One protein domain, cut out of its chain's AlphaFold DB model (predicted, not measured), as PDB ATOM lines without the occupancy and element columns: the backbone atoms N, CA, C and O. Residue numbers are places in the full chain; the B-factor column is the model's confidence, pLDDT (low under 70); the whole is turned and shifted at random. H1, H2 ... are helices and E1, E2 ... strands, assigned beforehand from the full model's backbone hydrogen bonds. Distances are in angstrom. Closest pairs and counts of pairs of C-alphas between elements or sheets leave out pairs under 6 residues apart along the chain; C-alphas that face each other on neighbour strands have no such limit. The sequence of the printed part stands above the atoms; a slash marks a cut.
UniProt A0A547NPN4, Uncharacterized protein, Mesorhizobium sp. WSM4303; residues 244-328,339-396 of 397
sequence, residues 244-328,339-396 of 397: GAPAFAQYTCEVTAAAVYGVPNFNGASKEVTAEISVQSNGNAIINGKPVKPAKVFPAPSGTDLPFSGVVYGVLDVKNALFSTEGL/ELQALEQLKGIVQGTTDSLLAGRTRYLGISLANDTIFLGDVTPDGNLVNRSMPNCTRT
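Overview. This is residues 244 to 328 and 339 to 396 of the 397 residues of an uncharacterized protein of Mesorhizobium sp. WSM4303 (UniProt A0A547NPN4). Two five-stranded sheets stand face to face as a sandwich, their strands crossed at 57 degrees, with the short helix H2 packed on both sheets and the short helix H1 on one of them. The long helix H3 lies away from the sandwich, and its residues 339 to 350 stick out free. The printed part has 143 residues, with three named helices and ten named strands that follow along the chain in the order E1 H1 E2 E3 E4 E5 E6 H2 H3 E7 E8 E9 E10. The sheets run E4 E3 E2 E1 E10 and E5 E6 E7 E8 E9, both antiparallel, and the class is mixed, helices and strands. The whole is compact, with a radius of gyration of the C-alphas of 15.7 A and spans of 51 by 39 by 27 A.

Arrangement. In the first sheet, E2, residues 272 to 280, has N 275 and O 253 at 2.8 A, within hydrogen-bond range, across to E1, residues 247 to 256. E10, residues 392 to 395, is an edge strand beside E1, with N 254 and O 392 at 2.8 A. E2, E3, residues 285 to 287, and E4, residues 290 to 292, form a meander, each strand the antiparallel neighbour of the one before; N 286 and O 278 are at 2.8 A, N 292 and O 285 at 2.8 A. The second sheet is strongly twisted. Its E5, residues 296 to 299, and E6, residues 308 to 314, form a hairpin, with N 298 and O 310 at 2.8 A. E7, residues 362 to 368, E8, residues 373 to 379, and E9, residues 385 to 389, form another meander; N 313 and O 365 are at 2.8 A between E6 and E7, N 366 and O 375 at 2.8 A, N 378 and O 386 at 2.9 A. E9 runs on into E10 at 88 degrees. H2, residues 315 to 322, is on both sheets; its closest C-alphas to E4 are Ala 321 and Lys 290, 5.5 A, and to E7 Val 315 and Tyr 364, 4.9 A. H1, residues 257 to 261, is on the second sheet, over E8, at a height of 9.3 A, on the same face as H2. H3, residues 339 to 357, is on neither sheet. In the three helices every O i to N i+4 pair is within hydrogen-bond range.

Along the chain. E1 begins at C-alpha 247 (4.023, 8.330, -10.288) and is 24.4 A long; E2 is 25.1 A, E7 18.4 A. H3 is 26.3 A, from C-alpha 339 (11.854, 44.424, -4.606). E10 ends at C-alpha 395 (0.906, 11.273, -21.705).

Size, cuts and confidence. The C-alphas of Gly 303 and Glu 339 are the two farthest apart, 54.7 A. Residues 329 to 338 are not printed; C-alphas 328 and 339 across the cut are 16.3 A apart. Of the links printed whole, none is long. Mean pLDDT of the printed part is 71.0, of H3 39; residues 261 to 272 and 339 to 361 are among those under 70.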
ATOM      1  N   GLY A 244       9.079   9.570  -2.622       48.06
ATOM      2  CA  GLY A 244       7.811   9.811  -3.300       48.06
ATOM      3  C   GLY A 244       7.133   8.490  -3.648       48.06
ATOM      4  O   GLY A 244       7.775   7.577  -4.150       48.06
ATOM      5  N   ALA A 245       5.827   8.372  -3.405       52.78
ATOM      6  CA  ALA A 245       5.057   7.284  -4.005       52.78
ATOM      7  C   ALA A 245       5.243   7.317  -5.540       52.78
ATOM      8  O   ALA A 245       5.212   8.420  -6.102       52.78
ATOM      9  N   PRO A 246       5.410   6.162  -6.213       62.84
ATOM     10  CA  PRO A 246       5.677   6.126  -7.647       62.84
ATOM     11  C   PRO A 246       4.568   6.849  -8.418       62.84
ATOM     12  O   PRO A 246       3.376   6.719  -8.108       62.84
ATOM     13  N   ALA A 247       4.964   7.645  -9.414       66.31
ATOM     14  CA  ALA A 247       4.023   8.330 -10.288       66.31
ATOM     15  C   ALA A 247       3.225   7.288 -11.087       66.31
ATOM     16  O   ALA A 247       3.793   6.475 -11.812       66.31
ATOM     17  N   PHE A 248       1.902   7.318 -10.943       79.94
ATOM     18  CA  PHE A 248       0.977   6.404 -11.613       79.94
ATOM     19  C   PHE A 248       0.629   6.882 -13.038       79.94
ATOM     20  O   PHE A 248       0.351   6.060 -13.906       79.94
ATOM     21  N   ALA A 249       0.655   8.195 -13.283       85.62
ATOM     22  CA  ALA A 249       0.509   8.779 -14.615       85.62
ATOM     23  C   ALA A 249       1.401  10.015 -14.749       85.62
ATOM     24  O   ALA A 249       1.536  10.781 -13.791       85.62
ATOM     25  N   GLN A 250       1.988  10.227 -15.923       89.19
ATOM     26  CA  GLN A 250       2.814  11.403 -16.206       89.19
ATOM     27  C   GLN A 250       2.398  12.068 -17.516       89.19
ATOM     28  O   GLN A 250       2.058  11.400 -18.492       89.19
ATOM     29  N   TYR A 251       2.433  13.396 -17.534       88.44
ATOM     30  CA  TYR A 251       2.048  14.210 -18.677       88.44
ATOM     31  C   TYR A 251       3.063  15.325 -18.905       88.44
ATOM     32  O   TYR A 251       3.521  15.964 -17.956       88.44
ATOM     33  N   THR A 252       3.330  15.619 -20.172       88.50
ATOM     34  CA  THR A 252       4.023  16.835 -20.600       88.50
ATOM     35  C   THR A 252       3.033  17.703 -21.358       88.50
ATOM     36  O   THR A 252       2.434  17.256 -22.337       88.50
ATOM     37  N   CYS A 253       2.842  18.934 -20.896       84.06
ATOM     38  CA  CYS A 253       1.857  19.866 -21.425       84.06
ATOM     39  C   CYS A 253       2.485  21.188 -21.853       84.06
ATOM     40  O   CYS A 253       3.313  21.745 -21.138       84.06
ATOM     41  N   GLU A 254       2.007  21.758 -22.951       83.81
ATOM     42  CA  GLU A 254       2.245  23.156 -23.306       83.81
ATOM     43  C   GLU A 254       1.080  23.996 -22.782       83.81
ATOM     44  O   GLU A 254      -0.076  23.852 -23.198       83.81
ATOM     45  N   VAL A 255       1.377  24.857 -21.808       77.62
ATOM     46  CA  VAL A 255       0.375  25.664 -21.115       77.62
ATOM     47  C   VAL A 255       0.693  27.140 -21.302       77.62
ATOM     48  O   VAL A 255       1.804  27.597 -21.047       77.62
ATOM     49  N   THR A 256      -0.296  27.930 -21.712       71.06
ATOM     50  CA  THR A 256      -0.152  29.389 -21.780       71.06
ATOM     51  C   THR A 256      -0.564  30.032 -20.461       71.06
ATOM     52  O   THR A 256      -1.509  29.590 -19.805       71.06
ATOM     53  N   ALA A 257       0.081  31.145 -20.101       67.56
ATOM     54  CA  ALA A 257      -0.363  31.959 -18.969       67.56
ATOM     55  C   ALA A 257      -1.850  32.335 -19.109       67.56
ATOM     56  O   ALA A 257      -2.621  32.168 -18.169       67.56
ATOM     57  N   ALA A 258      -2.283  32.733 -20.309       64.38
ATOM     58  CA  ALA A 258      -3.679  33.054 -20.603       64.38
ATOM     59  C   ALA A 258      -4.648  31.917 -20.216       64.38
ATOM     60  O   ALA A 258      -5.656  32.162 -19.551       64.38
ATOM     61  N   ALA A 259      -4.305  30.664 -20.538       68.94
ATOM     62  CA  ALA A 259      -5.099  29.495 -20.169       68.94
ATOM     63  C   ALA A 259      -5.140  29.244 -18.652       68.94
ATOM     64  O   ALA A 259      -6.183  28.834 -18.137       68.94
ATOM     65  N   VAL A 260      -4.047  29.492 -17.924       70.62
ATOM     66  CA  VAL A 260      -4.013  29.351 -16.455       70.62
ATOM     67  C   VAL A 260      -4.832  30.450 -15.782       70.62
ATOM     68  O   VAL A 260      -5.583  30.163 -14.857       70.62
ATOM     69  N   TYR A 261      -4.750  31.688 -16.272       67.19
ATOM     70  CA  TYR A 261      -5.476  32.831 -15.709       67.19
ATOM     71  C   TYR A 261      -6.934  32.939 -16.179       67.19
ATOM     72  O   TYR A 261      -7.675  33.765 -15.657       67.19
ATOM     73  N   GLY A 262      -7.364  32.129 -17.153       61.53
ATOM     74  CA  GLY A 262      -8.724  32.196 -17.698       61.53
ATOM     75  C   GLY A 262      -9.002  33.482 -18.481       61.53
ATOM     76  O   GLY A 262     -10.156  33.875 -18.633       61.53
ATOM     77  N   VAL A 263      -7.953  34.143 -18.978       60.09
ATOM     78  CA  VAL A 263      -8.064  35.382 -19.755       60.09
ATOM     79  C   VAL A 263      -7.910  35.095 -21.251       60.09
ATOM     80  O   VAL A 263      -7.148  34.201 -21.630       60.09
ATOM     81  N   PRO A 264      -8.599  35.845 -22.129       53.66
ATOM     82  CA  PRO A 264      -8.366  35.759 -23.565       53.66
ATOM     83  C   PRO A 264      -6.899  36.045 -23.904       53.66
ATOM     84  O   PRO A 264      -6.260  36.899 -23.289       53.66
ATOM     85  N   ASN A 265      -6.362  35.358 -24.913       51.91
ATOM     86  CA  ASN A 265      -5.032  35.665 -25.428       51.91
ATOM     87  C   ASN A 265      -5.087  36.986 -26.208       51.91
ATOM     88  O   ASN A 265      -5.477  37.020 -27.376       51.91
ATOM     89  N   PHE A 266      -4.737  38.091 -25.554       42.19
ATOM     90  CA  PHE A 266      -4.648  39.388 -26.209       42.19
ATOM     91  C   PHE A 266      -3.324  39.466 -26.984       42.19
ATOM     92  O   PHE A 266      -2.243  39.440 -26.402       42.19
ATOM     93  N   ASN A 267      -3.419  39.572 -28.311       40.59
ATOM     94  CA  ASN A 267      -2.307  39.817 -29.241       40.59
ATOM     95  C   ASN A 267      -1.282  38.682 -29.439       40.59
ATOM     96  O   ASN A 267      -0.189  38.949 -29.932       40.59
ATOM     97  N   GLY A 268      -1.607  37.427 -29.111       41.16
ATOM     98  CA  GLY A 268      -0.783  36.268 -29.501       41.16
ATOM     99  C   GLY A 268       0.602  36.198 -28.842       41.16
ATOM    100  O   GLY A 268       1.434  35.399 -29.252       41.16
ATOM    101  N   ALA A 269       0.852  37.017 -27.818       40.78
ATOM    102  CA  ALA A 269       2.138  37.120 -27.130       40.78
ATOM    103  C   ALA A 269       2.246  36.204 -25.897       40.78
ATOM    104  O   ALA A 269       3.176  36.339 -25.100       40.78
ATOM    105  N   SER A 270       1.295  35.287 -25.687       54.56
ATOM    106  CA  SER A 270       1.355  34.371 -24.551       54.56
ATOM    107  C   SER A 270       2.468  33.345 -24.758       54.56
ATOM    108  O   SER A 270       2.304  32.404 -25.532       54.56
ATOM    109  N   LYS A 271       3.586  33.518 -24.052       58.28
ATOM    110  CA  LYS A 271       4.655  32.520 -23.999       58.28
ATOM    111  C   LYS A 271       4.095  31.210 -23.438       58.28
ATOM    112  O   LYS A 271       3.473  31.209 -22.372       58.28
ATOM    113  N   GLU A 272       4.299  30.125 -24.171       68.56
ATOM    114  CA  GLU A 272       4.003  28.777 -23.700       68.56
ATOM    115  C   GLU A 272       5.042  28.361 -22.659       68.56
ATOM    116  O   GLU A 272       6.234  28.664 -22.770       68.56
ATOM    117  N   VAL A 273       4.560  27.710 -21.609       73.38
ATOM    118  CA  VAL A 273       5.370  27.111 -20.558       73.38
ATOM    119  C   VAL A 273       5.134  25.614 -20.603       73.38
ATOM    120  O   VAL A 273       3.991  25.157 -20.563       73.38
ATOM    121  N   THR A 274       6.225  24.861 -20.687       78.75
ATOM    122  CA  THR A 274       6.191  23.409 -20.560       78.75
ATOM    123  C   THR A 274       5.913  23.042 -19.105       78.75
ATOM    124  O   THR A 274       6.571  23.529 -18.183       78.75
ATOM    125  N   ALA A 275       4.904  22.205 -18.909       83.06
ATOM    126  CA  ALA A 275       4.487  21.681 -17.625       83.06
ATOM    127  C   ALA A 275       4.669  20.166 -17.614       83.06
ATOM    128  O   ALA A 275       4.036  19.457 -18.394       83.06
ATOM    129  N   GLU A 276       5.500  19.679 -16.708       88.25
ATOM    130  CA  GLU A 276       5.639  18.265 -16.389       88.25
ATOM    131  C   GLU A 276       4.757  17.961 -15.185       88.25
ATOM    132  O   GLU A 276       4.932  18.545 -14.116       88.25
ATOM    133  N   ILE A 277       3.778  17.081 -15.364       89.00
ATOM    134  CA  ILE A 277       2.764  16.762 -14.362       89.00
ATOM    135  C   ILE A 277       2.840  15.268 -14.078       89.00
ATOM    136  O   ILE A 277       2.496  14.456 -14.929       89.00
ATOM    137  N   SER A 278       3.245  14.908 -12.865       91.25
ATOM    138  CA  SER A 278       3.260  13.528 -12.377       91.25
ATOM    139  C   SER A 278       2.170  13.334 -11.335       91.25
ATOM    140  O   SER A 278       2.171  14.009 -10.313       91.25
ATOM    141  N   VAL A 279       1.244  12.412 -11.571       89.38
ATOM    142  CA  VAL A 279       0.113  12.113 -10.688       89.38
ATOM    143  C   VAL A 279       0.397  10.832  -9.907       89.38
ATOM    144  O   VAL A 279       0.675   9.783 -10.484       89.38
ATOM    145  N   GLN A 280       0.305  10.905  -8.584       89.44
ATOM    146  CA  GLN A 280       0.483   9.783  -7.663       89.44
ATOM    147  C   GLN A 280      -0.831   9.012  -7.462       89.44
ATOM    148  O   GLN A 280      -1.926   9.545  -7.648       89.44
ATOM    149  N   SER A 281      -0.734   7.763  -7.004       85.38
ATOM    150  CA  SER A 281      -1.886   6.875  -6.759       85.38
ATOM    151  C   SER A 281      -2.876   7.384  -5.699       85.38
ATOM    152  O   SER A 281      -4.034   6.980  -5.692       85.38
ATOM    153  N   ASN A 282      -2.451   8.307  -4.834       83.31
ATOM    154  CA  ASN A 282      -3.295   8.976  -3.837       83.31
ATOM    155  C   ASN A 282      -3.979  10.260  -4.362       83.31
ATOM    156  O   ASN A 282      -4.690  10.923  -3.607       83.31
ATOM    157  N   GLY A 283      -3.752  10.635  -5.626       85.19
ATOM    158  CA  GLY A 283      -4.289  11.850  -6.244       85.19
ATOM    159  C   GLY A 283      -3.428  13.106  -6.071       85.19
ATOM    160  O   GLY A 283      -3.746  14.137  -6.662       85.19
ATOM    161  N   ASN A 284      -2.328  13.063  -5.317       88.69
ATOM    162  CA  ASN A 284      -1.364  14.167  -5.303       88.69
ATOM    163  C   ASN A 284      -0.673  14.289  -6.663       88.69
ATOM    164  O   ASN A 284      -0.467  13.290  -7.349       88.69
ATOM    165  N   ALA A 285      -0.294  15.508  -7.035       88.25
ATOM    166  CA  ALA A 285       0.527  15.753  -8.212       88.25
ATOM    167  C   ALA A 285       1.880  16.352  -7.832       88.25
ATOM    168  O   ALA A 285       2.011  17.034  -6.819       88.25
ATOM    169  N   ILE A 286       2.873  16.128  -8.681       88.25
ATOM    170  CA  ILE A 286       4.117  16.886  -8.740       88.25
ATOM    171  C   ILE A 286       4.091  17.627 -10.074       88.25
ATOM    172  O   ILE A 286       4.033  16.990 -11.123       88.25
ATOM    173  N   ILE A 287       4.089  18.958 -10.042       87.19
ATOM    174  CA  ILE A 287       4.089  19.815 -11.231       87.19
ATOM    175  C   ILE A 287       5.411  20.578 -11.267       87.19
ATOM    176  O   ILE A 287       5.687  21.340 -10.342       87.19
ATOM    177  N   ASN A 288       6.232  20.369 -12.300       84.94
ATOM    178  CA  ASN A 288       7.582  20.943 -12.422       84.94
ATOM    179  C   ASN A 288       8.414  20.773 -11.131       84.94
ATOM    180  O   ASN A 288       9.006  21.722 -10.622       84.94
ATOM    181  N   GLY A 289       8.387  19.569 -10.548       81.12
ATOM    182  CA  GLY A 289       9.085  19.248  -9.296       81.12
ATOM    183  C   GLY A 289       8.385  19.706  -8.008       81.12
ATOM    184  O   GLY A 289       8.850  19.374  -6.920       81.12
ATOM    185  N   LYS A 290       7.250  20.417  -8.087       83.19
ATOM    186  CA  LYS A 290       6.536  20.934  -6.909       83.19
ATOM    187  C   LYS A 290       5.303  20.119  -6.534       83.19
ATOM    188  O   LYS A 290       4.456  19.887  -7.396       83.19
ATOM    189  N   PRO A 291       5.137  19.741  -5.254       86.50
ATOM    190  CA  PRO A 291       3.968  18.994  -4.814       86.50
ATOM    191  C   PRO A 291       2.711  19.875  -4.814       86.50
ATOM    192  O   PRO A 291       2.708  20.987  -4.287       86.50
ATOM    193  N   VAL A 292       1.621  19.342  -5.359       85.75
ATOM    194  CA  VAL A 292       0.301  19.971  -5.444       85.75
ATOM    195  C   VAL A 292      -0.749  18.991  -4.921       85.75
ATOM    196  O   VAL A 292      -0.841  17.846  -5.371       85.75
ATOM    197  N   LYS A 293      -1.552  19.441  -3.952       87.44
ATOM    198  CA  LYS A 293      -2.617  18.629  -3.350       87.44
ATOM    199  C   LYS A 293      -3.907  18.723  -4.169       87.44
ATOM    200  O   LYS A 293      -4.230  19.805  -4.662       87.44
ATOM    201  N   PRO A 294      -4.669  17.625  -4.298       89.19
ATOM    202  CA  PRO A 294      -5.932  17.649  -5.011       89.19
ATOM    203  C   PRO A 294      -6.977  18.441  -4.225       89.19
ATOM    204  O   PRO A 294      -7.110  18.297  -3.011       89.19
ATOM    205  N   ALA A 295      -7.770  19.233  -4.942       84.06
ATOM    206  CA  ALA A 295      -9.000  19.806  -4.410       84.06
ATOM    207  C   ALA A 295     -10.100  18.735  -4.315       84.06
ATOM    208  O   ALA A 295     -10.913  18.754  -3.392       84.06
ATOM    209  N   LYS A 296     -10.128  17.791  -5.266       84.38
ATOM    210  CA  LYS A 296     -11.059  16.657  -5.267       84.38
ATOM    211  C   LYS A 296     -10.529  15.509  -6.124       84.38
ATOM    212  O   LYS A 296      -9.972  15.735  -7.195       84.38
ATOM    213  N   VAL A 297     -10.759  14.285  -5.659       85.94
ATOM    214  CA  VAL A 297     -10.464  13.037  -6.377       85.94
ATOM    215  C   VAL A 297     -11.788  12.342  -6.689       85.94
ATOM    216  O   VAL A 297     -12.670  12.265  -5.831       85.94
ATOM    217  N   PHE A 298     -11.952  11.873  -7.923       84.31
ATOM    218  CA  PHE A 298     -13.147  11.175  -8.386       84.31
ATOM    219  C   PHE A 298     -12.878   9.672  -8.409       84.31
ATOM    220  O   PHE A 298     -12.016   9.242  -9.171       84.31
ATOM    221  N   PRO A 299     -13.593   8.858  -7.616       83.31
ATOM    222  CA  PRO A 299     -13.324   7.427  -7.535       83.31
ATOM    223  C   PRO A 299     -13.452   6.755  -8.905       83.31
ATOM    224  O   PRO A 299     -14.181   7.221  -9.790       83.31
ATOM    225  N   ALA A 300     -12.703   5.675  -9.100       84.12
ATOM    226  CA  ALA A 300     -12.794   4.892 -10.319       84.12
ATOM    227  C   ALA A 300     -14.102   4.075 -10.333       84.12
ATOM    228  O   ALA A 300     -14.589   3.683  -9.266       84.12
ATOM    229  N   PRO A 301     -14.696   3.809 -11.511       80.19
ATOM    230  CA  PRO A 301     -15.787   2.853 -11.624       80.19
ATOM    231  C   PRO A 301     -15.354   1.483 -11.096       80.19
ATOM    232  O   PRO A 301     -14.222   1.043 -11.318       80.19
ATOM    233  N   SER A 302     -16.269   0.790 -10.423       77.00
ATOM    234  CA  SER A 302     -16.046  -0.576  -9.949       77.00
ATOM    235  C   SER A 302     -15.630  -1.494 -11.103       77.00
ATOM    236  O   SER A 302     -16.310  -1.522 -12.129       77.00
ATOM    237  N   GLY A 303     -14.551  -2.260 -10.915       72.56
ATOM    238  CA  GLY A 303     -14.020  -3.178 -11.931       72.56
ATOM    239  C   GLY A 303     -12.972  -2.570 -12.868       72.56
ATOM    240  O   GLY A 303     -12.656  -3.181 -13.883       72.56
ATOM    241  N   THR A 304     -12.442  -1.388 -12.548       74.25
ATOM    242  CA  THR A 304     -11.257  -0.827 -13.214       74.25
ATOM    243  C   THR A 304     -10.041  -0.921 -12.296       74.25
ATOM    244  O   THR A 304     -10.171  -0.740 -11.087       74.25
ATOM    245  N   ASP A 305      -8.861  -1.158 -12.872       79.19
ATOM    246  CA  ASP A 305      -7.584  -1.188 -12.135       79.19
ATOM    247  C   ASP A 305      -7.047   0.224 -11.823       79.19
ATOM    248  O   ASP A 305      -5.937   0.393 -11.317       79.19
ATOM    249  N   LEU A 306      -7.823   1.265 -12.137       77.50
ATOM    250  CA  LEU A 306      -7.454   2.645 -11.863       77.50
ATOM    251  C   LEU A 306      -7.718   2.982 -10.388       77.50
ATOM    252  O   LEU A 306      -8.805   2.695  -9.883       77.50
ATOM    253  N   PRO A 307      -6.795   3.677  -9.701       79.50
ATOM    254  CA  PRO A 307      -7.034   4.119  -8.327       79.50
ATOM    255  C   PRO A 307      -8.152   5.178  -8.254       79.50
ATOM    256  O   PRO A 307      -8.861   5.278  -7.254       79.50
ATOM    257  N   PHE A 308      -8.330   5.966  -9.319       84.19
ATOM    258  CA  PHE A 308      -9.385   6.966  -9.471       84.19
ATOM    259  C   PHE A 308      -9.625   7.284 -10.960       84.19
ATOM    260  O   PHE A 308      -8.774   7.028 -11.807       84.19
ATOM    261  N   SER A 309     -10.797   7.825 -11.305       83.81
ATOM    262  CA  SER A 309     -11.167   8.170 -12.692       83.81
ATOM    263  C   SER A 309     -10.709   9.566 -13.114       83.81
ATOM    264  O   SER A 309     -10.511   9.840 -14.303       83.81
ATOM    265  N   GLY A 310     -10.529  10.456 -12.142       86.06
ATOM    266  CA  GLY A 310     -10.027  11.797 -12.374       86.06
ATOM    267  C   GLY A 310      -9.709  12.543 -11.089       86.06
ATOM    268  O   GLY A 310     -10.076  12.131  -9.989       86.06
ATOM    269  N   VAL A 311      -9.025  13.664 -11.241       87.56
ATOM    270  CA  VAL A 311      -8.575  14.511 -10.139       87.56
ATOM    271  C   VAL A 311      -8.601  15.969 -10.571       87.56
ATOM    272  O   VAL A 311      -8.401  16.280 -11.745       87.56
ATOM    273  N   VAL A 312      -8.892  16.867  -9.633       88.94
ATOM    274  CA  VAL A 312      -8.863  18.314  -9.862       88.94
ATOM    275  C   VAL A 312      -7.980  19.013  -8.840       88.94
ATOM    276  O   VAL A 312      -7.990  18.674  -7.656       88.94
ATOM    277  N   TYR A 313      -7.260  20.029  -9.303       85.44
ATOM    278  CA  TYR A 313      -6.338  20.854  -8.529       85.44
ATOM    279  C   TYR A 313      -6.759  22.319  -8.607       85.44
ATOM    280  O   TYR A 313      -7.199  22.792  -9.660       85.44
ATOM    281  N   GLY A 314      -6.623  23.047  -7.500       82.12
ATOM    282  CA  GLY A 314      -6.872  24.486  -7.484       82.12
ATOM    283  C   GLY A 314      -5.866  25.215  -8.373       82.12
ATOM    284  O   GLY A 314      -4.662  24.963  -8.295       82.12
ATOM    285  N   VAL A 315      -6.334  26.140  -9.219       79.50
ATOM    286  CA  VAL A 315      -5.436  26.805 -10.179       79.50
ATOM    287  C   VAL A 315      -4.348  27.642  -9.499       79.50
ATOM    288  O   VAL A 315      -3.296  27.863 -10.086       79.50
ATOM    289  N   LEU A 316      -4.572  28.111  -8.266       75.38
ATOM    290  CA  LEU A 316      -3.577  28.887  -7.523       75.38
ATOM    291  C   LEU A 316      -2.349  28.045  -7.172       75.38
ATOM    292  O   LEU A 316      -1.228  28.515  -7.361       75.38
ATOM    293  N   ASP A 317      -2.551  26.806  -6.730       76.62
ATOM    294  CA  ASP A 317      -1.457  25.888  -6.411       76.62
ATOM    295  C   ASP A 317      -0.733  25.446  -7.684       76.62
ATOM    296  O   ASP A 317       0.495  25.450  -7.739       76.62
ATOM    297  N   VAL A 318      -1.494  25.187  -8.754       77.00
ATOM    298  CA  VAL A 318      -0.950  24.892 -10.088       77.00
ATOM    299  C   VAL A 318      -0.115  26.063 -10.607       77.00
ATOM    300  O   VAL A 318       1.002  25.862 -11.066       77.00
ATOM    301  N   LYS A 319      -0.600  27.302 -10.489       76.38
ATOM    302  CA  LYS A 319       0.135  28.516 -10.867       76.38
ATOM    303  C   LYS A 319       1.443  28.629 -10.088       76.38
ATOM    304  O   LYS A 319       2.484  28.899 -10.679       76.38
ATOM    305  N   ASN A 320       1.387  28.431  -8.774       76.69
ATOM    306  CA  ASN A 320       2.568  28.501  -7.920       76.69
ATOM    307  C   ASN A 320       3.587  27.412  -8.274       76.69
ATOM    308  O   ASN A 320       4.780  27.659  -8.141       76.69
ATOM    309  N   ALA A 321       3.139  26.245  -8.737       78.62
ATOM    310  CA  ALA A 321       4.011  25.183  -9.220       78.62
ATOM    311  C   ALA A 321       4.607  25.488 -10.609       78.62
ATOM    312  O   ALA A 321       5.811  25.357 -10.802       78.62
ATOM    313  N   LEU A 322       3.791  25.974 -11.551       72.69
ATOM    314  CA  LEU A 322       4.197  26.267 -12.932       72.69
ATOM    315  C   LEU A 322       5.145  27.462 -13.059       72.69
ATOM    316  O   LEU A 322       6.108  27.411 -13.818       72.69
ATOM    317  N   PHE A 323       4.855  28.550 -12.343       70.38
ATOM    318  CA  PHE A 323       5.573  29.828 -12.465       70.38
ATOM    319  C   PHE A 323       6.484  30.113 -11.277       70.38
ATOM    320  O   PHE A 323       6.897  31.248 -11.042       70.38
ATOM    321  N   SER A 324       6.769  29.083 -10.495       59.97
ATOM    322  CA  SER A 324       7.685  29.177  -9.380       59.97
ATOM    323  C   SER A 324       9.090  29.543  -9.870       59.97
ATOM    324  O   SER A 324       9.616  28.942 -10.805       59.97
ATOM    325  N   THR A 325       9.718  30.509  -9.207       49.00
ATOM    326  CA  THR A 325      11.061  31.023  -9.510       49.00
ATOM    327  C   THR A 325      12.200  30.047  -9.198       49.00
ATOM    328  O   THR A 325      13.352  30.389  -9.435       49.00
ATOM    329  N   GLU A 326      11.925  28.830  -8.723       43.09
ATOM    330  CA  GLU A 326      12.954  27.846  -8.333       43.09
ATOM    331  C   GLU A 326      13.736  27.235  -9.514       43.09
ATOM    332  O   GLU A 326      14.725  26.545  -9.300       43.09
ATOM    333  N   GLY A 327      13.361  27.552 -10.760       36.12
ATOM    334  CA  GLY A 327      14.173  27.289 -11.957       36.12
ATOM    335  C   GLY A 327      15.199  28.385 -12.291       36.12
ATOM    336  O   GLY A 327      15.999  28.221 -13.213       36.12
ATOM    337  N   LEU A 328      15.208  29.509 -11.567       36.78
ATOM    338  CA  LEU A 328      16.339  30.434 -11.563       36.78
ATOM    339  C   LEU A 328      17.334  29.868 -10.549       36.78
ATOM    340  O   LEU A 328      17.072  29.909  -9.351       36.78
ATOM    341  N   GLU A 339      12.218  45.310  -3.492       36.16
ATOM    342  CA  GLU A 339      11.854  44.424  -4.606       36.16
ATOM    343  C   GLU A 339      10.917  43.299  -4.164       36.16
ATOM    344  O   GLU A 339       9.990  42.958  -4.898       36.16
ATOM    345  N   LEU A 340      11.105  42.752  -2.959       42.94
ATOM    346  CA  LEU A 340      10.167  41.797  -2.365       42.94
ATOM    347  C   LEU A 340       8.805  42.445  -2.101       42.94
ATOM    348  O   LEU A 340       7.775  41.855  -2.424       42.94
ATOM    349  N   GLN A 341       8.796  43.677  -1.590       40.94
ATOM    350  CA  GLN A 341       7.571  44.416  -1.302       40.94
ATOM    351  C   GLN A 341       6.832  44.809  -2.587       40.94
ATOM    352  O   GLN A 341       5.611  44.680  -2.655       40.94
ATOM    353  N   ALA A 342       7.555  45.196  -3.641       37.25
ATOM    354  CA  ALA A 342       6.983  45.441  -4.961       37.25
ATOM    355  C   ALA A 342       6.410  44.156  -5.581       37.25
ATOM    356  O   ALA A 342       5.325  44.188  -6.160       37.25
ATOM    357  N   LEU A 343       7.085  43.012  -5.420       39.59
ATOM    358  CA  LEU A 343       6.592  41.720  -5.903       39.59
ATOM    359  C   LEU A 343       5.340  41.261  -5.138       39.59
ATOM    360  O   LEU A 343       4.412  40.729  -5.746       39.59
ATOM    361  N   GLU A 344       5.286  41.483  -3.823       40.34
ATOM    362  CA  GLU A 344       4.123  41.183  -2.981       40.34
ATOM    363  C   GLU A 344       2.942  42.116  -3.264       40.34
ATOM    364  O   GLU A 344       1.806  41.648  -3.369       40.34
ATOM    365  N   GLN A 345       3.189  43.409  -3.476       35.16
ATOM    366  CA  GLN A 345       2.160  44.362  -3.896       35.16
ATOM    367  C   GLN A 345       1.619  44.017  -5.288       35.16
ATOM    368  O   GLN A 345       0.405  44.015  -5.495       35.16
ATOM    369  N   LEU A 346       2.486  43.624  -6.226       36.47
ATOM    370  CA  LEU A 346       2.066  43.164  -7.549       36.47
ATOM    371  C   LEU A 346       1.272  41.853  -7.460       36.47
ATOM    372  O   LEU A 346       0.276  41.684  -8.161       36.47
ATOM    373  N   LYS A 347       1.665  40.939  -6.566       37.75
ATOM    374  CA  LYS A 347       0.927  39.703  -6.284       37.75
ATOM    375  C   LYS A 347      -0.464  40.009  -5.729       37.75
ATOM    376  O   LYS A 347      -1.416  39.388  -6.191       37.75
ATOM    377  N   GLY A 348      -0.596  40.992  -4.838       33.88
ATOM    378  CA  GLY A 348      -1.880  41.464  -4.311       33.88
ATOM    379  C   GLY A 348      -2.769  42.122  -5.371       33.88
ATOM    380  O   GLY A 348      -3.961  41.827  -5.441       33.88
ATOM    381  N   ILE A 349      -2.194  42.941  -6.256       34.34
ATOM    382  CA  ILE A 349      -2.918  43.588  -7.363       34.34
ATOM    383  C   ILE A 349      -3.379  42.553  -8.391       34.34
ATOM    384  O   ILE A 349      -4.537  42.584  -8.806       34.34
ATOM    385  N   VAL A 350      -2.513  41.608  -8.769       38.31
ATOM    386  CA  VAL A 350      -2.845  40.521  -9.702       38.31
ATOM    387  C   VAL A 350      -3.862  39.571  -9.076       38.31
ATOM    388  O   VAL A 350      -4.818  39.198  -9.744       38.31
ATOM    389  N   GLN A 351      -3.730  39.206  -7.799       40.25
ATOM    390  CA  GLN A 351      -4.732  38.385  -7.108       40.25
ATOM    391  C   GLN A 351      -6.086  39.103  -7.039       40.25
ATOM    392  O   GLN A 351      -7.074  38.537  -7.492       40.25
ATOM    393  N   GLY A 352      -6.123  40.376  -6.635       36.03
ATOM    394  CA  GLY A 352      -7.362  41.158  -6.575       36.03
ATOM    395  C   GLY A 352      -8.029  41.398  -7.937       36.03
ATOM    396  O   GLY A 352      -9.256  41.388  -8.036       36.03
ATOM    397  N   THR A 353      -7.252  41.559  -9.015       39.50
ATOM    398  CA  THR A 353      -7.801  41.647 -10.384       39.50
ATOM    399  C   THR A 353      -8.250  40.297 -10.923       39.50
ATOM    400  O   THR A 353      -9.269  40.244 -11.608       39.50
ATOM    401  N   THR A 354      -7.561  39.204 -10.590       42.78
ATOM    402  CA  THR A 354      -7.988  37.853 -10.986       42.78
ATOM    403  C   THR A 354      -9.287  37.477 -10.266       42.78
ATOM    404  O   THR A 354     -10.225  37.022 -10.913       42.78
ATOM    405  N   ASP A 355      -9.408  37.778  -8.972       43.28
ATOM    406  CA  ASP A 355     -10.620  37.526  -8.181       43.28
ATOM    407  C   ASP A 355     -11.817  38.360  -8.677       43.28
ATOM    408  O   ASP A 355     -12.946  37.868  -8.745       43.28
ATOM    409  N   SER A 356     -11.572  39.605  -9.105       38.47
ATOM    410  CA  SER A 356     -12.613  40.468  -9.678       38.47
ATOM    411  C   SER A 356     -13.001  40.091 -11.115       38.47
ATOM    412  O   SER A 356     -14.150  40.313 -11.495       38.47
ATOM    413  N   LEU A 357     -12.083  39.537 -11.917       44.97
ATOM    414  CA  LEU A 357     -12.364  39.043 -13.275       44.97
ATOM    415  C   LEU A 357     -13.066  37.682 -13.263       44.97
ATOM    416  O   LEU A 357     -13.850  37.386 -14.165       44.97
ATOM    417  N   LEU A 358     -12.828  36.873 -12.231       50.94
ATOM    418  CA  LEU A 358     -13.453  35.564 -12.079       50.94
ATOM    419  C   LEU A 358     -14.882  35.630 -11.517       50.94
ATOM    420  O   LEU A 358     -15.574  34.622 -11.576       50.94
ATOM    421  N   ALA A 359     -15.372  36.779 -11.031       54.38
ATOM    422  CA  ALA A 359     -16.779  36.989 -10.643       54.38
ATOM    423  C   ALA A 359     -17.378  35.856  -9.769       54.38
ATOM    424  O   ALA A 359     -18.488  35.382 -10.017       54.38
ATOM    425  N   GLY A 360     -16.623  35.376  -8.772       54.62
ATOM    426  CA  GLY A 360     -17.040  34.272  -7.894       54.62
ATOM    427  C   GLY A 360     -16.905  32.866  -8.496       54.62
ATOM    428  O   GLY A 360     -17.407  31.900  -7.924       54.62
ATOM    429  N   ARG A 361     -16.241  32.722  -9.644       65.38
ATOM    430  CA  ARG A 361     -15.899  31.434 -10.255       65.38
ATOM    431  C   ARG A 361     -14.545  30.966  -9.749       65.38
ATOM    432  O   ARG A 361     -13.625  31.760  -9.590       65.38
ATOM    433  N   THR A 362     -14.412  29.663  -9.526       74.44
ATOM    434  CA  THR A 362     -13.125  29.069  -9.141       74.44
ATOM    435  C   THR A 362     -12.575  28.269 -10.306       74.44
ATOM    436  O   THR A 362     -13.263  27.395 -10.831       74.44
ATOM    437  N   ARG A 363     -11.345  28.567 -10.723       79.69
ATOM    438  CA  ARG A 363     -10.684  27.855 -11.816       79.69
ATOM    439  C   ARG A 363      -9.899  26.657 -11.288       79.69
ATOM    440  O   ARG A 363      -9.234  26.742 -10.253       79.69
ATOM    441  N   TYR A 364      -9.964  25.554 -12.024       85.62
ATOM    442  CA  TYR A 364      -9.311  24.293 -11.688       85.62
ATOM    443  C   TYR A 364      -8.535  23.739 -12.878       85.62
ATOM    444  O   TYR A 364      -8.927  23.930 -14.030       85.62
ATOM    445  N   LEU A 365      -7.467  23.007 -12.575       89.31
ATOM    446  CA  LEU A 365      -6.849  22.050 -13.486       89.31
ATOM    447  C   LEU A 365      -7.483  20.686 -13.223       89.31
ATOM    448  O   LEU A 365      -7.377  20.171 -12.113       89.31
ATOM    449  N   GLY A 366      -8.143  20.107 -14.217       89.25
ATOM    450  CA  GLY A 366      -8.695  18.761 -14.151       89.25
ATOM    451  C   GLY A 366      -7.903  17.787 -15.006       89.25
ATOM    452  O   GLY A 366      -7.516  18.114 -16.127       89.25
ATOM    453  N   ILE A 367      -7.706  16.582 -14.482       89.88
ATOM    454  CA  ILE A 367      -7.099  15.450 -15.177       89.88
ATOM    455  C   ILE A 367      -8.112  14.309 -15.156       89.88
ATOM    456  O   ILE A 367      -8.530  13.855 -14.090       89.88
ATOM    457  N   SER A 368      -8.532  13.855 -16.334       88.06
ATOM    458  CA  SER A 368      -9.333  12.645 -16.506       88.06
ATOM    459  C   SER A 368      -8.414  11.531 -16.975       88.06
ATOM    460  O   SER A 368      -7.965  11.541 -18.117       88.06
ATOM    461  N   LEU A 369      -8.171  10.567 -16.092       83.88
ATOM    462  CA  LEU A 369      -7.274   9.440 -16.344       83.88
ATOM    463  C   LEU A 369      -7.893   8.412 -17.284       83.88
ATOM    464  O   LEU A 369      -7.197   7.787 -18.067       83.88
ATOM    465  N   ALA A 370      -9.219   8.263 -17.236       79.25
ATOM    466  CA  ALA A 370      -9.932   7.361 -18.135       79.25
ATOM    467  C   ALA A 370      -9.841   7.792 -19.610       79.25
ATOM    468  O   ALA A 370      -9.937   6.953 -20.496       79.25
ATOM    469  N   ASN A 371      -9.682   9.096 -19.863       81.69
ATOM    470  CA  ASN A 371      -9.652   9.663 -21.212       81.69
ATOM    471  C   ASN A 371      -8.286  10.265 -21.576       81.69
ATOM    472  O   ASN A 371      -8.172  10.861 -22.641       81.69
ATOM    473  N   ASP A 372      -7.303  10.206 -20.673       85.38
ATOM    474  CA  ASP A 372      -6.016  10.903 -20.786       85.38
ATOM    475  C   ASP A 372      -6.142  12.373 -21.202       85.38
ATOM    476  O   ASP A 372      -5.388  12.894 -22.022       85.38
ATOM    477  N   THR A 373      -7.122  13.068 -20.618       86.19
ATOM    478  CA  THR A 373      -7.370  14.482 -20.925       86.19
ATOM    479  C   THR A 373      -7.042  15.377 -19.747       86.19
ATOM    480  O   THR A 373      -7.455  15.127 -18.614       86.19
ATOM    481  N   ILE A 374      -6.358  16.478 -20.048       89.00
ATOM    482  CA  ILE A 374      -6.096  17.568 -19.113       89.00
ATOM    483  C   ILE A 374      -6.865  18.797 -19.584       89.00
ATOM    484  O   ILE A 374      -6.928  19.100 -20.776       89.00
ATOM    485  N   PHE A 375      -7.491  19.506 -18.652       88.12
ATOM    486  CA  PHE A 375      -8.201  20.742 -18.950       88.12
ATOM    487  C   PHE A 375      -8.040  21.765 -17.832       88.12
ATOM    488  O   PHE A 375      -7.900  21.422 -16.664       88.12
ATOM    489  N   LEU A 376      -8.123  23.036 -18.197       85.38
ATOM    490  CA  LEU A 376      -8.291  24.156 -17.282       85.38
ATOM    491  C   LEU A 376      -9.701  24.704 -17.479       85.38
ATOM    492  O   LEU A 376     -10.142  24.864 -18.615       85.38
ATOM    493  N   GLY A 377     -10.430  24.987 -16.409       82.44
ATOM    494  CA  GLY A 377     -11.784  25.520 -16.544       82.44
ATOM    495  C   GLY A 377     -12.309  26.145 -15.270       82.44
ATOM    496  O   GLY A 377     -11.857  25.821 -14.172       82.44
ATOM    497  N   ASP A 378     -13.264  27.049 -15.440       79.50
ATOM    498  CA  ASP A 378     -13.914  27.762 -14.351       79.50
ATOM    499  C   ASP A 378     -15.155  26.988 -13.924       79.50
ATOM    500  O   ASP A 378     -15.960  26.582 -14.760       79.50
ATOM    501  N   VAL A 379     -15.340  26.810 -12.624       76.00
ATOM    502  CA  VAL A 379     -16.556  26.236 -12.055       76.00
ATOM    503  C   VAL A 379     -17.415  27.379 -11.531       76.00
ATOM    504  O   VAL A 379     -16.957  28.197 -10.725       76.00
ATOM    505  N   THR A 380     -18.648  27.467 -12.030       72.69
ATOM    506  CA  THR A 380     -19.643  28.431 -11.544       72.69
ATOM    507  C   THR A 380     -20.146  28.036 -10.152       72.69
ATOM    508  O   THR A 380     -19.993  26.878  -9.757       72.69
ATOM    509  N   PRO A 381     -20.796  28.950  -9.405       69.31
ATOM    510  CA  PRO A 381     -21.427  28.610  -8.125       69.31
ATOM    511  C   PRO A 381     -22.411  27.432  -8.218       69.31
ATOM    512  O   PRO A 381     -22.499  26.630  -7.295       69.31
ATOM    513  N   ASP A 382     -23.079  27.278  -9.366       73.19
ATOM    514  CA  ASP A 382     -24.008  26.173  -9.649       73.19
ATOM    515  C   ASP A 382     -23.307  24.849 -10.018       73.19
ATOM    516  O   ASP A 382     -23.962  23.868 -10.361       73.19
ATOM    517  N   GLY A 383     -21.971  24.809  -9.996       69.31
ATOM    518  CA  GLY A 383     -21.177  23.619 -10.312       69.31
ATOM    519  C   GLY A 383     -20.957  23.366 -11.807       69.31
ATOM    520  O   GLY A 383     -20.420  22.318 -12.169       69.31
ATOM    521  N   ASN A 384     -21.329  24.303 -12.685       74.88
ATOM    522  CA  ASN A 384     -21.145  24.149 -14.128       74.88
ATOM    523  C   ASN A 384     -19.715  24.507 -14.545       74.88
ATOM    524  O   ASN A 384     -19.171  25.522 -14.111       74.88
ATOM    525  N   LEU A 385     -19.127  23.701 -15.431       76.88
ATOM    526  CA  LEU A 385     -17.816  23.978 -16.016       76.88
ATOM    527  C   LEU A 385     -17.959  24.923 -17.218       76.88
ATOM    528  O   LEU A 385     -18.626  24.596 -18.198       76.88
ATOM    529  N   VAL A 386     -17.296  26.074 -17.162       76.81
ATOM    530  CA  VAL A 386     -17.251  27.091 -18.221       76.81
ATOM    531  C   VAL A 386     -15.803  27.488 -18.526       76.81
ATOM    532  O   VAL A 386     -14.882  27.104 -17.807       76.81
ATOM    533  N   ASN A 387     -15.578  28.233 -19.615       70.81
ATOM    534  CA  ASN A 387     -14.247  28.729 -20.009       70.81
ATOM    535  C   ASN A 387     -13.165  27.632 -20.032       70.81
ATOM    536  O   ASN A 387     -12.046  27.814 -19.535       70.81
ATOM    537  N   ARG A 388     -13.536  26.469 -20.578       81.38
ATOM    538  CA  ARG A 388     -12.665  25.301 -20.667       81.38
ATOM    539  C   ARG A 388     -11.598  25.526 -21.734       81.38
ATOM    540  O   ARG A 388     -11.923  25.790 -22.887       81.38
ATOM    541  N   SER A 389     -10.340  25.352 -21.359       80.94
ATOM    542  CA  SER A 389      -9.215  25.213 -22.277       80.94
ATOM    543  C   SER A 389      -8.574  23.842 -22.096       80.94
ATOM    544  O   SER A 389      -8.481  23.321 -20.985       80.94
ATOM    545  N   MET A 390      -8.156  23.237 -23.203       84.62
ATOM    546  CA  MET A 390      -7.409  21.982 -23.213       84.62
ATOM    547  C   MET A 390      -5.973  22.320 -23.610       84.62
ATOM    548  O   MET A 390      -5.750  22.634 -24.780       84.62
ATOM    549  N   PRO A 391      -5.024  22.368 -22.659       83.06
ATOM    550  CA  PRO A 391      -3.617  22.490 -23.013       83.06
ATOM    551  C   PRO A 391      -3.187  21.302 -23.880       83.06
ATOM    552  O   PRO A 391      -3.747  20.208 -23.773       83.06
ATOM    553  N   ASN A 392      -2.202  21.531 -24.746       84.88
ATOM    554  CA  ASN A 392      -1.642  20.477 -25.579       84.88
ATOM    555  C   ASN A 392      -0.808  19.556 -24.686       84.88
ATOM    556  O   ASN A 392       0.294  19.923 -24.291       84.88
ATOM    557  N   CYS A 393      -1.366  18.409 -24.307       87.56
ATOM    558  CA  CYS A 393      -0.755  17.478 -23.366       87.56
ATOM    559  C   CYS A 393      -0.547  16.116 -24.012       87.56
ATOM    560  O   CYS A 393      -1.464  15.563 -24.616       87.56
ATOM    561  N   THR A 394       0.639  15.553 -23.807       88.69
ATOM    562  CA  THR A 394       0.962  14.174 -24.173       88.69
ATOM    563  C   THR A 394       1.233  13.382 -22.906       88.69
ATOM    564  O   THR A 394       1.990  13.829 -22.042       88.69
ATOM    565  N   ARG A 395       0.602  12.213 -22.781       87.81
ATOM    566  CA  ARG A 395       0.906  11.273 -21.705       87.81
ATOM    567  C   ARG A 395       2.260  10.625 -21.975       87.81
ATOM    568  O   ARG A 395       2.477  10.083 -23.056       87.81
ATOM    569  N   THR A 396       3.153  10.700 -21.002       83.44
ATOM    570  CA  THR A 396       4.513  10.156 -21.077       83.44
ATOM    571  C   THR A 396       4.677   8.871 -20.269       83.44
ATOM    572  O   THR A 396       5.565   8.084 -20.586       83.44
TER     573      THR A 396